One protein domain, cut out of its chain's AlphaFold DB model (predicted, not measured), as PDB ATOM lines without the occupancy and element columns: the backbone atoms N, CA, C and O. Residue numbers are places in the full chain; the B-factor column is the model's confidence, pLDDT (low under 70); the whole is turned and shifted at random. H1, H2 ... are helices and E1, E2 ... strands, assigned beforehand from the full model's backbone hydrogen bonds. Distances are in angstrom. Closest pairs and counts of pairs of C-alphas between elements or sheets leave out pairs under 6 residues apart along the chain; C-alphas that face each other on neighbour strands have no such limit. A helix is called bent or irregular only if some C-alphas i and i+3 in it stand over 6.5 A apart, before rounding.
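Overview. This is residues 6 to 88 of the 91 residues of an uncharacterized protein of Acidobacteria bacterium (UniProt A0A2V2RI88). Two short parallel strands, E1 and E2, sit side by side in the middle of the longest axis, with H2 level with them along it; H3 makes one end, its residues 81 to 85 meeting H2 about perpendicular, and toward the other end lies H1, with the long stretch of residues 6 to 23, which has no named element, starting level with E1 along this axis and winding out past H1. The printed part has 83 residues, with three named helices and two named strands in the order H1 E1 H2 E2 H3. The class is mostly helix, though under half of the residues are in named elements. The whole is compact, with a radius of gyration of the C-alphas of 13.5 A and spans of 37 by 31 by 19 A.

Along the chain. Find C-alpha 37 at (-33.383, 7.638, 30.455), where E1, residues 37 to 39, begins and runs 7.1 A. E2, residues 63 to 65, runs 6.7 A. H2 is residues 50 to 57, 10.6 A long. H3, residues 73 to 86, runs 20.0 A to C-alpha 86 at (-14.900, -0.884, 27.685). H1, residues 24 to 32, begins at C-alpha 24 at (-26.026, 24.424, 31.319) and spans 13.7 A; it is irregular, with C-alphas 25 and 28 7.2 A apart.

Arrangement. Look first at E1 and E2, parallel at 17 degrees: C-alphas 37 and 63 face each other at 4.9 A, and N 38 and O 63 are within hydrogen-bond range at 3.4 A. E1, H2 and E2 form a strand-helix-strand unit, two parallel neighbour strands with a helix between, and its crossover is right-handed. H3 touches H2 with residues 81 to 85 alone, about perpendicular at 81 degrees; their closest C-alphas, of Glu 50 and Met 84, are 5.9 A apart. The closest C-alphas of E2 and H3, those of Tyr 65 and Ala 78, are 7.6 A apart. H1 is apart from H3, and only just apart from H2, at 8.4 A. Every O i to N i+4 pair is within hydrogen-bond range in H2 and H3, against 3 of 5 in H1.

Size, cuts and confidence. The two C-alphas farthest apart, of Asp 21 and Gln 71, are 39.1 A apart. The printed part has no cut and no long link. Mean pLDDT of the printed part is 78.5; look for values under 70 at residues 41 to 47, 58 to 62, 65, 68 to 70 and 86 to 88.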
ATOM      1  N   SER A   6     -36.205  13.050  23.987       84.56
ATOM      2  CA  SER A   6     -35.205  13.073  22.924       84.56
ATOM      3  C   SER A   6     -34.187  14.197  23.147       84.56
ATOM      4  O   SER A   6     -34.335  15.281  22.594       84.56
ATOM      5  N   GLY A   7     -33.180  13.955  23.988       84.12
ATOM      6  CA  GLY A   7     -32.192  14.954  24.410       84.12
ATOM      7  C   GLY A   7     -32.597  15.730  25.670       84.12
ATOM      8  O   GLY A   7     -33.745  15.687  26.104       84.12
ATOM      9  N   TRP A   8     -31.638  16.450  26.261       87.38
ATOM     10  CA  TRP A   8     -31.818  17.223  27.504       87.38
ATOM     11  C   TRP A   8     -31.202  18.635  27.443       87.38
ATOM     12  O   TRP A   8     -31.595  19.529  28.192       87.38
ATOM     13  N   TYR A   9     -30.231  18.881  26.561       88.31
ATOM     14  CA  TYR A   9     -29.439  20.114  26.565       88.31
ATOM     15  C   TYR A   9     -30.120  21.253  25.786       88.31
ATOM     16  O   TYR A   9     -29.764  21.565  24.650       88.31
ATOM     17  N   TYR A  10     -31.108  21.897  26.410       89.06
ATOM     18  CA  TYR A  10     -31.918  22.935  25.772       89.06
ATOM     19  C   TYR A  10     -32.010  24.207  26.621       89.06
ATOM     20  O   TYR A  10     -32.658  24.229  27.663       89.06
ATOM     21  N   ARG A  11     -31.430  25.323  26.141       88.25
ATOM     22  CA  ARG A  11     -31.522  26.636  26.824       88.25
ATOM     23  C   ARG A  11     -32.965  27.077  27.072       88.25
ATOM     24  O   ARG A  11     -33.247  27.684  28.093       88.25
ATOM     25  N   HIS A  12     -33.879  26.759  26.160       91.81
ATOM     26  CA  HIS A  12     -35.284  27.154  26.266       91.81
ATOM     27  C   HIS A  12     -36.078  26.362  27.324       91.81
ATOM     28  O   HIS A  12     -37.261  26.644  27.520       91.81
ATOM     29  N   TRP A  13     -35.463  25.371  27.985       95.44
ATOM     30  CA  TRP A  13     -36.033  24.681  29.149       95.44
ATOM     31  C   TRP A  13     -35.714  25.394  30.470       95.44
ATOM     32  O   TRP A  13     -36.366  25.109  31.473       95.44
ATOM     33  N   ILE A  14     -34.765  26.339  30.484       95.31
ATOM     34  CA  ILE A  14     -34.485  27.206  31.638       95.31
ATOM     35  C   ILE A  14     -35.728  28.047  31.948       95.31
ATOM     36  O   ILE A  14     -36.297  28.680  31.059       95.31
ATOM     37  N   GLY A  15     -36.177  28.003  33.203       93.94
ATOM     38  CA  GLY A  15     -37.409  28.640  33.671       93.94
ATOM     39  C   GLY A  15     -38.701  27.879  33.338       93.94
ATOM     40  O   GLY A  15     -39.772  28.333  33.730       93.94
ATOM     41  N   LYS A  16     -38.630  26.740  32.633       95.38
ATOM     42  CA  LYS A  16     -39.788  25.864  32.355       95.38
ATOM     43  C   LYS A  16     -39.674  24.521  33.064       95.38
ATOM     44  O   LYS A  16     -40.601  24.098  33.739       95.38
ATOM     45  N   PHE A  17     -38.536  23.863  32.872       96.31
ATOM     46  CA  PHE A  17     -38.192  22.594  33.503       96.31
ATOM     47  C   PHE A  17     -36.942  22.742  34.372       96.31
ATOM     48  O   PHE A  17     -36.913  22.264  35.499       96.31
ATOM     49  N   TYR A  18     -35.930  23.459  33.877       96.69
ATOM     50  CA  TYR A  18     -34.729  23.762  34.645       96.69
ATOM     51  C   TYR A  18     -34.911  25.026  35.498       96.69
ATOM     52  O   TYR A  18     -35.547  25.978  35.030       96.69
ATOM     53  N   PRO A  19     -34.304  25.091  36.698       96.38
ATOM     54  CA  PRO A  19     -34.219  26.316  37.482       96.38
ATOM     55  C   PRO A  19     -33.609  27.470  36.668       96.38
ATOM     56  O   PRO A  19     -32.755  27.228  35.808       96.38
ATOM     57  N   PRO A  20     -34.044  28.720  36.904       95.38
ATOM     58  CA  PRO A  20     -33.641  29.881  36.105       95.38
ATOM     59  C   PRO A  20     -32.133  30.170  36.151       95.38
ATOM     60  O   PRO A  20     -31.585  30.749  35.215       95.38
ATOM     61  N   ASP A  21     -31.465  29.753  37.219       95.12
ATOM     62  CA  ASP A  21     -30.045  29.938  37.502       95.12
ATOM     63  C   ASP A  21     -29.206  28.669  37.275       95.12
ATOM     64  O   ASP A  21     -27.996  28.682  37.510       95.12
ATOM     65  N   LEU A  22     -29.810  27.578  36.777       94.31
ATOM     66  CA  LEU A  22     -29.097  26.320  36.564       94.31
ATOM     67  C   LEU A  22     -28.041  26.469  35.452       94.31
ATOM     68  O   LEU A  22     -28.388  26.737  34.293       94.31
ATOM     69  N   PRO A  23     -26.747  26.220  35.738       92.25
ATOM     70  CA  PRO A  23     -25.726  26.213  34.703       92.25
ATOM     71  C   PRO A  23     -26.000  25.114  33.675       92.25
ATOM     72  O   PRO A  23     -26.308  23.978  34.030       92.25
ATOM     73  N   LEU A  24     -25.802  25.408  32.386       86.56
ATOM     74  CA  LEU A  24     -26.026  24.424  31.319       86.56
ATOM     75  C   LEU A  24     -25.216  23.136  31.505       86.56
ATOM     76  O   LEU A  24     -25.709  22.051  31.208       86.56
ATOM     77  N   SER A  25     -24.004  23.237  32.050       85.94
ATOM     78  CA  SER A  25     -23.154  22.087  32.378       85.94
ATOM     79  C   SER A  25     -23.764  21.147  33.426       85.94
ATOM     80  O   SER A  25     -23.360  19.989  33.498       85.94
ATOM     81  N   GLN A  26     -24.736  21.615  34.212       88.88
ATOM     82  CA  GLN A  26     -25.436  20.840  35.239       88.88
ATOM     83  C   GLN A  26     -26.802  20.314  34.777       88.88
ATOM     84  O   GLN A  26     -27.416  19.523  35.487       88.88
ATOM     85  N   THR A  27     -27.269  20.688  33.580       90.56
ATOM     86  CA  THR A  27     -28.589  20.269  33.066       90.56
ATOM     87  C   THR A  27     -28.752  18.761  32.985       90.56
ATOM     88  O   THR A  27     -29.835  18.272  33.273       90.56
ATOM     89  N   LEU A  28     -27.693  18.012  32.652       86.19
ATOM     90  CA  LEU A  28     -27.778  16.553  32.651       86.19
ATOM     91  C   LEU A  28     -28.028  16.004  34.053       86.19
ATOM     92  O   LEU A  28     -28.912  15.178  34.209       86.19
ATOM     93  N   ALA A  29     -27.269  16.472  35.049       86.00
ATOM     94  CA  ALA A  29     -27.411  16.005  36.426       86.00
ATOM     95  C   ALA A  29     -28.829  16.282  36.943       86.00
ATOM     96  O   ALA A  29     -29.503  15.376  37.419       86.00
ATOM     97  N   PHE A  30     -29.321  17.505  36.724       91.50
ATOM     98  CA  PHE A  30     -30.694  17.864  37.070       91.50
ATOM     99  C   PHE A  30     -31.723  16.999  36.329       91.50
ATOM    100  O   PHE A  30     -32.698  16.535  36.915       91.50
ATOM    101  N   TYR A  31     -31.523  16.775  35.028       90.69
ATOM    102  CA  TYR A  31     -32.419  15.954  34.220       90.69
ATOM    103  C   TYR A  31     -32.481  14.513  34.750       90.69
ATOM    104  O   TYR A  31     -33.567  13.945  34.859       90.69
ATOM    105  N   THR A  32     -31.340  13.938  35.137       86.44
ATOM    106  CA  THR A  32     -31.252  12.564  35.650       86.44
ATOM    107  C   THR A  32     -31.824  12.384  37.054       86.44
ATOM    108  O   THR A  32     -32.141  11.258  37.419       86.44
ATOM    109  N   ASP A  33     -32.033  13.468  37.805       88.38
ATOM    110  CA  ASP A  33     -32.796  13.428  39.063       88.38
ATOM    111  C   ASP A  33     -34.314  13.274  38.825       88.38
ATOM    112  O   ASP A  33     -35.055  12.922  39.741       88.38
ATOM    113  N   HIS A  34     -34.794  13.520  37.597       90.06
ATOM    114  CA  HIS A  34     -36.220  13.499  37.245       90.06
ATOM    115  C   HIS A  34     -36.589  12.387  36.250       90.06
ATOM    116  O   HIS A  34     -37.724  11.906  36.256       90.06
ATOM    117  N   PHE A  35     -35.654  11.975  35.390       86.62
ATOM    118  CA  PHE A  35     -35.874  10.966  34.352       86.62
ATOM    119  C   PHE A  35     -34.763   9.912  34.337       86.62
ATOM    120  O   PHE A  35     -33.577  10.225  34.369       86.62
ATOM    121  N   ASN A  36     -35.156   8.648  34.163       77.38
ATOM    122  CA  ASN A  36     -34.247   7.492  34.229       77.38
ATOM    123  C   ASN A  36     -33.636   7.110  32.864       77.38
ATOM    124  O   ASN A  36     -33.022   6.051  32.716       77.38
ATOM    125  N   THR A  37     -33.893   7.892  31.812       79.62
ATOM    126  CA  THR A  37     -33.383   7.638  30.455       79.62
ATOM    127  C   THR A  37     -33.434   8.903  29.603       79.62
ATOM    128  O   THR A  37     -34.218   9.821  29.868       79.62
ATOM    129  N   VAL A  38     -32.589   8.954  28.575       80.12
ATOM    130  CA  VAL A  38     -32.570  10.029  27.584       80.12
ATOM    131  C   VAL A  38     -32.060   9.505  26.244       80.12
ATOM    132  O   VAL A  38     -31.164   8.659  26.193       80.12
ATOM    133  N   GLU A  39     -32.617  10.015  25.152       79.00
ATOM    134  CA  GLU A  39     -32.073   9.775  23.814       79.00
ATOM    135  C   GLU A  39     -30.829  10.629  23.583       79.00
ATOM    136  O   GLU A  39     -30.831  11.835  23.854       79.00
ATOM    137  N   ILE A  40     -29.800  10.042  22.979       74.81
ATOM    138  CA  ILE A  40     -28.707  10.816  22.393       74.81
ATOM    139  C   ILE A  40     -29.000  10.981  20.900       74.81
ATOM    140  O   ILE A  40     -28.717  10.099  20.091       74.81
ATOM    141  N   ASN A  41     -29.538  12.141  20.526       68.19
ATOM    142  CA  ASN A  41     -29.811  12.494  19.130       68.19
ATOM    143  C   ASN A  41     -28.595  13.187  18.489       68.19
ATOM    144  O   ASN A  41     -28.627  14.366  18.141       68.19
ATOM    145  N   ASN A  42     -27.473  12.467  18.441       60.03
ATOM    146  CA  ASN A  42     -26.176  13.019  18.048       60.03
ATOM    147  C   ASN A  42     -25.639  12.470  16.719       60.03
ATOM    148  O   ASN A  42     -24.472  12.677  16.390       60.03
ATOM    149  N   SER A  43     -26.483  11.791  15.935       51.84
ATOM    150  CA  SER A  43     -26.106  11.333  14.593       51.84
ATOM    151  C   SER A  43     -25.744  12.486  13.647       51.84
ATOM    152  O   SER A  43     -25.028  12.255  12.681       51.84
ATOM    153  N   PHE A  44     -26.126  13.731  13.958       51.72
ATOM    154  CA  PHE A  44     -25.859  14.891  13.101       51.72
ATOM    155  C   PHE A  44     -24.719  15.828  13.558       51.72
ATOM    156  O   PHE A  44     -24.232  16.589  12.725       51.72
ATOM    157  N   TYR A  45     -24.268  15.806  14.827       52.94
ATOM    158  CA  TYR A  45     -23.426  16.896  15.378       52.94
ATOM    159  C   TYR A  45     -22.160  16.488  16.164       52.94
ATOM    160  O   TYR A  45     -21.455  17.377  16.636       52.94
ATOM    161  N   ALA A  46     -21.799  15.197  16.175       63.75
ATOM    162  CA  ALA A  46     -20.586  14.586  16.756       63.75
ATOM    163  C   ALA A  46     -20.711  14.061  18.191       63.75
ATOM    164  O   ALA A  46     -21.044  14.793  19.119       63.75
ATOM    165  N   LEU A  47     -20.341  12.783  18.365       68.94
ATOM    166  CA  LEU A  47     -20.396  12.031  19.623       68.94
ATOM    167  C   LEU A  47     -19.814  12.789  20.831       68.94
ATOM    168  O   LEU A  47     -18.819  13.504  20.692       68.94
ATOM    169  N   PRO A  48     -20.389  12.591  22.035       73.94
ATOM    170  CA  PRO A  48     -19.818  13.139  23.258       73.94
ATOM    171  C   PRO A  48     -18.393  12.617  23.477       73.94
ATOM    172  O   PRO A  48     -18.046  11.509  23.071       73.94
ATOM    173  N   SER A  49     -17.564  13.419  24.144       76.88
ATOM    174  CA  SER A  49     -16.206  13.005  24.494       76.88
ATOM    175  C   SER A  49     -16.219  11.854  25.502       76.88
ATOM    176  O   SER A  49     -17.117  11.750  26.337       76.88
ATOM    177  N   GLU A  50     -15.175  11.024  25.490       75.56
ATOM    178  CA  GLU A  50     -15.017   9.911  26.441       75.56
ATOM    179  C   GLU A  50     -15.114  10.353  27.904       75.56
ATOM    180  O   GLU A  50     -15.690   9.663  28.747       75.56
ATOM    181  N   THR A  51     -14.569  11.532  28.212       76.38
ATOM    182  CA  THR A  51     -14.636  12.129  29.546       76.38
ATOM    183  C   THR A  51     -16.073  12.464  29.935       76.38
ATOM    184  O   THR A  51     -16.464  12.208  31.071       76.38
ATOM    185  N   ALA A  52     -16.877  12.999  29.007       75.69
ATOM    186  CA  ALA A  52     -18.290  13.264  29.262       75.69
ATOM    187  C   ALA A  52     -19.046  11.957  29.534       75.69
ATOM    188  O   ALA A  52     -19.694  11.839  30.569       75.69
ATOM    189  N   VAL A  53     -18.861  10.950  28.678       76.56
ATOM    190  CA  VAL A  53     -19.490   9.626  28.816       76.56
ATOM    191  C   VAL A  53     -19.131   8.962  30.151       76.56
ATOM    192  O   VAL A  53     -20.010   8.475  30.858       76.56
ATOM    193  N   SER A  54     -17.855   9.005  30.543       73.88
ATOM    194  CA  SER A  54     -17.390   8.450  31.824       73.88
ATOM    195  C   SER A  54     -18.016   9.163  33.025       73.88
ATOM    196  O   SER A  54     -18.440   8.521  33.985       73.88
ATOM    197  N   ASN A  55     -18.103  10.496  32.970       73.50
ATOM    198  CA  ASN A  55     -18.714  11.292  34.032       73.50
ATOM    199  C   ASN A  55     -20.207  10.992  34.200       73.50
ATOM    200  O   ASN A  55     -20.721  11.115  35.310       73.50
ATOM    201  N   TRP A  56     -20.898  10.633  33.118       75.06
ATOM    202  CA  TRP A  56     -22.310  10.254  33.154       75.06
ATOM    203  C   TRP A  56     -22.486   8.874  33.787       75.06
ATOM    204  O   TRP A  56     -23.262   8.735  34.732       75.06
ATOM    205  N   TYR A  57     -21.694   7.892  33.342       71.06
ATOM    206  CA  TYR A  57     -21.730   6.531  33.881       71.06
ATOM    207  C   TYR A  57     -21.521   6.506  35.402       71.06
ATOM    208  O   TYR A  57     -22.256   5.846  36.124       71.06
ATOM    209  N   ALA A  58     -20.549   7.270  35.907       68.06
ATOM    210  CA  ALA A  58     -20.218   7.266  37.332       68.06
ATOM    211  C   ALA A  58     -21.315   7.850  38.242       68.06
ATOM    212  O   ALA A  58     -21.246   7.677  39.458       68.06
ATOM    213  N   LYS A  59     -22.287   8.587  37.691       66.25
ATOM    214  CA  LYS A  59     -23.230   9.391  38.483       66.25
ATOM    215  C   LYS A  59     -24.677   8.912  38.408       66.25
ATOM    216  O   LYS A  59     -25.479   9.370  39.213       66.25
ATOM    217  N   THR A  60     -25.037   8.066  37.439       62.50
ATOM    218  CA  THR A  60     -26.447   7.878  37.051       62.50
ATOM    219  C   THR A  60     -26.706   6.517  36.380       62.50
ATOM    220  O   THR A  60     -25.882   6.053  35.596       62.50
ATOM    221  N   ASP A  61     -27.870   5.894  36.625       65.94
ATOM    222  CA  ASP A  61     -28.369   4.754  35.826       65.94
ATOM    223  C   ASP A  61     -29.052   5.273  34.547       65.94
ATOM    224  O   ASP A  61     -30.281   5.360  34.457       65.94
ATOM    225  N   ILE A  62     -28.251   5.680  33.559       66.69
ATOM    226  CA  ILE A  62     -28.762   6.161  32.269       66.69
ATOM    227  C   ILE A  62     -28.864   4.999  31.283       66.69
ATOM    228  O   ILE A  62     -27.869   4.384  30.903       66.69
ATOM    229  N   HIS A  63     -30.067   4.784  30.751       70.19
ATOM    230  CA  HIS A  63     -30.214   4.081  29.479       70.19
ATOM    231  C   HIS A  63     -30.097   5.071  28.323       70.19
ATOM    232  O   HIS A  63     -30.897   6.004  28.221       70.19
ATOM    233  N   VAL A  64     -29.102   4.829  27.471       70.06
ATOM    234  CA  VAL A  64     -28.837   5.577  26.242       70.06
ATOM    235  C   VAL A  64     -29.390   4.803  25.051       70.06
ATOM    236  O   VAL A  64     -29.093   3.619  24.886       70.06
ATOM    237  N   TYR A  65     -30.138   5.485  24.190       69.38
ATOM    238  CA  TYR A  65     -30.531   4.982  22.877       69.38
ATOM    239  C   TYR A  65     -30.294   6.053  21.806       69.38
ATOM    240  O   TYR A  65     -30.241   7.248  22.109       69.38
ATOM    241  N   PHE A  66     -30.107   5.611  20.564       73.81
ATOM    242  CA  PHE A  66     -29.855   6.465  19.404       73.81
ATOM    243  C   PHE A  66     -31.029   6.350  18.438       73.81
ATOM    244  O   PHE A  66     -31.575   5.260  18.258       73.81
ATOM    245  N   ASN A  67     -31.412   7.464  17.820       70.00
ATOM    246  CA  ASN A  67     -32.438   7.450  16.787       70.00
ATOM    247  C   ASN A  67     -31.916   6.742  15.534       70.00
ATOM    248  O   ASN A  67     -30.816   7.047  15.076       70.00
ATOM    249  N   ASN A  68     -32.710   5.824  14.984       65.25
ATOM    250  CA  ASN A  68     -32.406   5.174  13.717       65.25
ATOM    251  C   ASN A  68     -32.633   6.161  12.571       65.25
ATOM    252  O   ASN A  68     -33.769   6.486  12.235       65.25
ATOM    253  N   ASP A  69     -31.553   6.591  11.929       69.44
ATOM    254  CA  ASP A  69     -31.622   7.170  10.592       69.44
ATOM    255  C   ASP A  69     -31.482   6.085   9.511       69.44
ATOM    256  O   ASP A  69     -30.989   4.981   9.756       69.44
ATOM    257  N   TYR A  70     -31.926   6.407   8.292       64.50
ATOM    258  CA  TYR A  70     -31.839   5.520   7.124       64.50
ATOM    259  C   TYR A  70     -30.392   5.116   6.784       64.50
ATOM    260  O   TYR A  70     -30.169   4.110   6.117       64.50
ATOM    261  N   GLN A  71     -29.408   5.897   7.237       77.31
ATOM    262  CA  GLN A  71     -27.992   5.695   6.943       77.31
ATOM    263  C   GLN A  71     -27.312   4.747   7.945       77.31
ATOM    264  O   GLN A  71     -26.185   4.325   7.699       77.31
ATOM    265  N   GLY A  72     -27.994   4.356   9.027       72.19
ATOM    266  CA  GLY A  72     -27.494   3.390  10.005       72.19
ATOM    267  C   GLY A  72     -26.555   3.975  11.064       72.19
ATOM    268  O   GLY A  72     -25.962   3.201  11.825       72.19
ATOM    269  N   TYR A  73     -26.444   5.306  11.195       75.88
ATOM    270  CA  TYR A  73     -25.503   5.909  12.152       75.88
ATOM    271  C   TYR A  73     -25.825   5.562  13.606       75.88
ATOM    272  O   TYR A  73     -24.938   5.587  14.458       75.88
ATOM    273  N   ALA A  74     -27.068   5.191  13.915       74.56
ATOM    274  CA  ALA A  74     -27.457   4.716  15.240       74.56
ATOM    275  C   ALA A  74     -26.598   3.539  15.728       74.56
ATOM    276  O   ALA A  74     -26.144   3.537  16.873       74.56
ATOM    277  N   ILE A  75     -26.339   2.556  14.854       78.88
ATOM    278  CA  ILE A  75     -25.570   1.350  15.192       78.88
ATOM    279  C   ILE A  75     -24.090   1.698  15.369       78.88
ATOM    280  O   ILE A  75     -23.454   1.236  16.320       78.88
ATOM    281  N   GLU A  76     -23.550   2.543  14.490       80.81
ATOM    282  CA  GLU A  76     -22.161   3.005  14.570       80.81
ATOM    283  C   GLU A  76     -21.911   3.815  15.848       80.81
ATOM    284  O   GLU A  76     -20.961   3.550  16.590       80.81
ATOM    285  N   ASN A  77     -22.811   4.748  16.158       78.94
ATOM    286  CA  ASN A  77     -22.744   5.586  17.350       78.94
ATOM    287  C   ASN A  77     -22.879   4.763  18.635       78.94
ATOM    288  O   ASN A  77     -22.091   4.952  19.567       78.94
ATOM    289  N   ALA A  78     -23.812   3.806  18.670       79.75
ATOM    290  CA  ALA A  78     -23.963   2.889  19.795       79.75
ATOM    291  C   ALA A  78     -22.714   2.026  20.010       79.75
ATOM    292  O   ALA A  78     -22.259   1.862  21.143       79.75
ATOM    293  N   SER A  79     -22.132   1.507  18.928       81.88
ATOM    294  CA  SER A  79     -20.923   0.680  18.989       81.88
ATOM    295  C   SER A  79     -19.722   1.487  19.472       81.88
ATOM    296  O   SER A  79     -18.983   1.039  20.346       81.88
ATOM    297  N   LYS A  80     -19.559   2.716  18.974       82.00
ATOM    298  CA  LYS A  80     -18.480   3.609  19.400       82.00
ATOM    299  C   LYS A  80     -18.621   4.017  20.865       82.00
ATOM    300  O   LYS A  80     -17.631   3.975  21.590       82.00
ATOM    301  N   LEU A  81     -19.838   4.326  21.321       78.69
ATOM    302  CA  LEU A  81     -20.102   4.623  22.730       78.69
ATOM    303  C   LEU A  81     -19.775   3.423  23.634       78.69
ATOM    304  O   LEU A  81     -19.159   3.602  24.683       78.69
ATOM    305  N   LYS A  82     -20.121   2.198  23.212       80.19
ATOM    306  CA  LYS A  82     -19.732   0.971  23.925       80.19
ATOM    307  C   LYS A  82     -18.213   0.826  24.038       80.19
ATOM    308  O   LYS A  82     -17.716   0.600  25.137       80.19
ATOM    309  N   SER A  83     -17.469   1.026  22.949       81.12
ATOM    310  CA  SER A  83     -16.001   0.938  22.974       81.12
ATOM    311  C   SER A  83     -15.355   1.957  23.923       81.12
ATOM    312  O   SER A  83     -14.370   1.633  24.590       81.12
ATOM    313  N   MET A  84     -15.919   3.166  24.035       78.69
ATOM    314  CA  MET A  84     -15.437   4.190  24.977       78.69
ATOM    315  C   MET A  84     -15.559   3.742  26.442       78.69
ATOM    316  O   MET A  84     -14.711   4.088  27.263       78.69
ATOM    317  N   LEU A  85     -16.592   2.960  26.772       72.81
ATOM    318  CA  LEU A  85     -16.821   2.438  28.121       72.81
ATOM    319  C   LEU A  85     -15.918   1.229  28.428       72.81
ATOM    320  O   LEU A  85     -15.304   1.180  29.496       72.81
ATOM    321  N   SER A  86     -15.751   0.301  27.481       68.06
ATOM    322  CA  SER A  86     -14.900  -0.884  27.685       68.06
ATOM    323  C   SER A  86     -13.405  -0.555  27.769       68.06
ATOM    324  O   SER A  86     -12.680  -1.186  28.533       68.06
ATOM    325  N   THR A  87     -12.938   0.495  27.084       61.06
ATOM    326  CA  THR A  87     -11.529   0.947  27.158       61.06
ATOM    327  C   THR A  87     -11.127   1.420  28.569       61.06
ATOM    328  O   THR A  87      -9.942   1.496  28.882       61.06
ATOM    329  N   ARG A  88     -12.097   1.696  29.455       57.38
ATOM    330  CA  ARG A  88     -11.860   2.128  30.845       57.38
ATOM    331  C   ARG A  88     -12.213   1.077  31.910       57.38
ATOM    332  O   ARG A  88     -12.164   1.406  33.090       57.38
TER     333      ARG A  88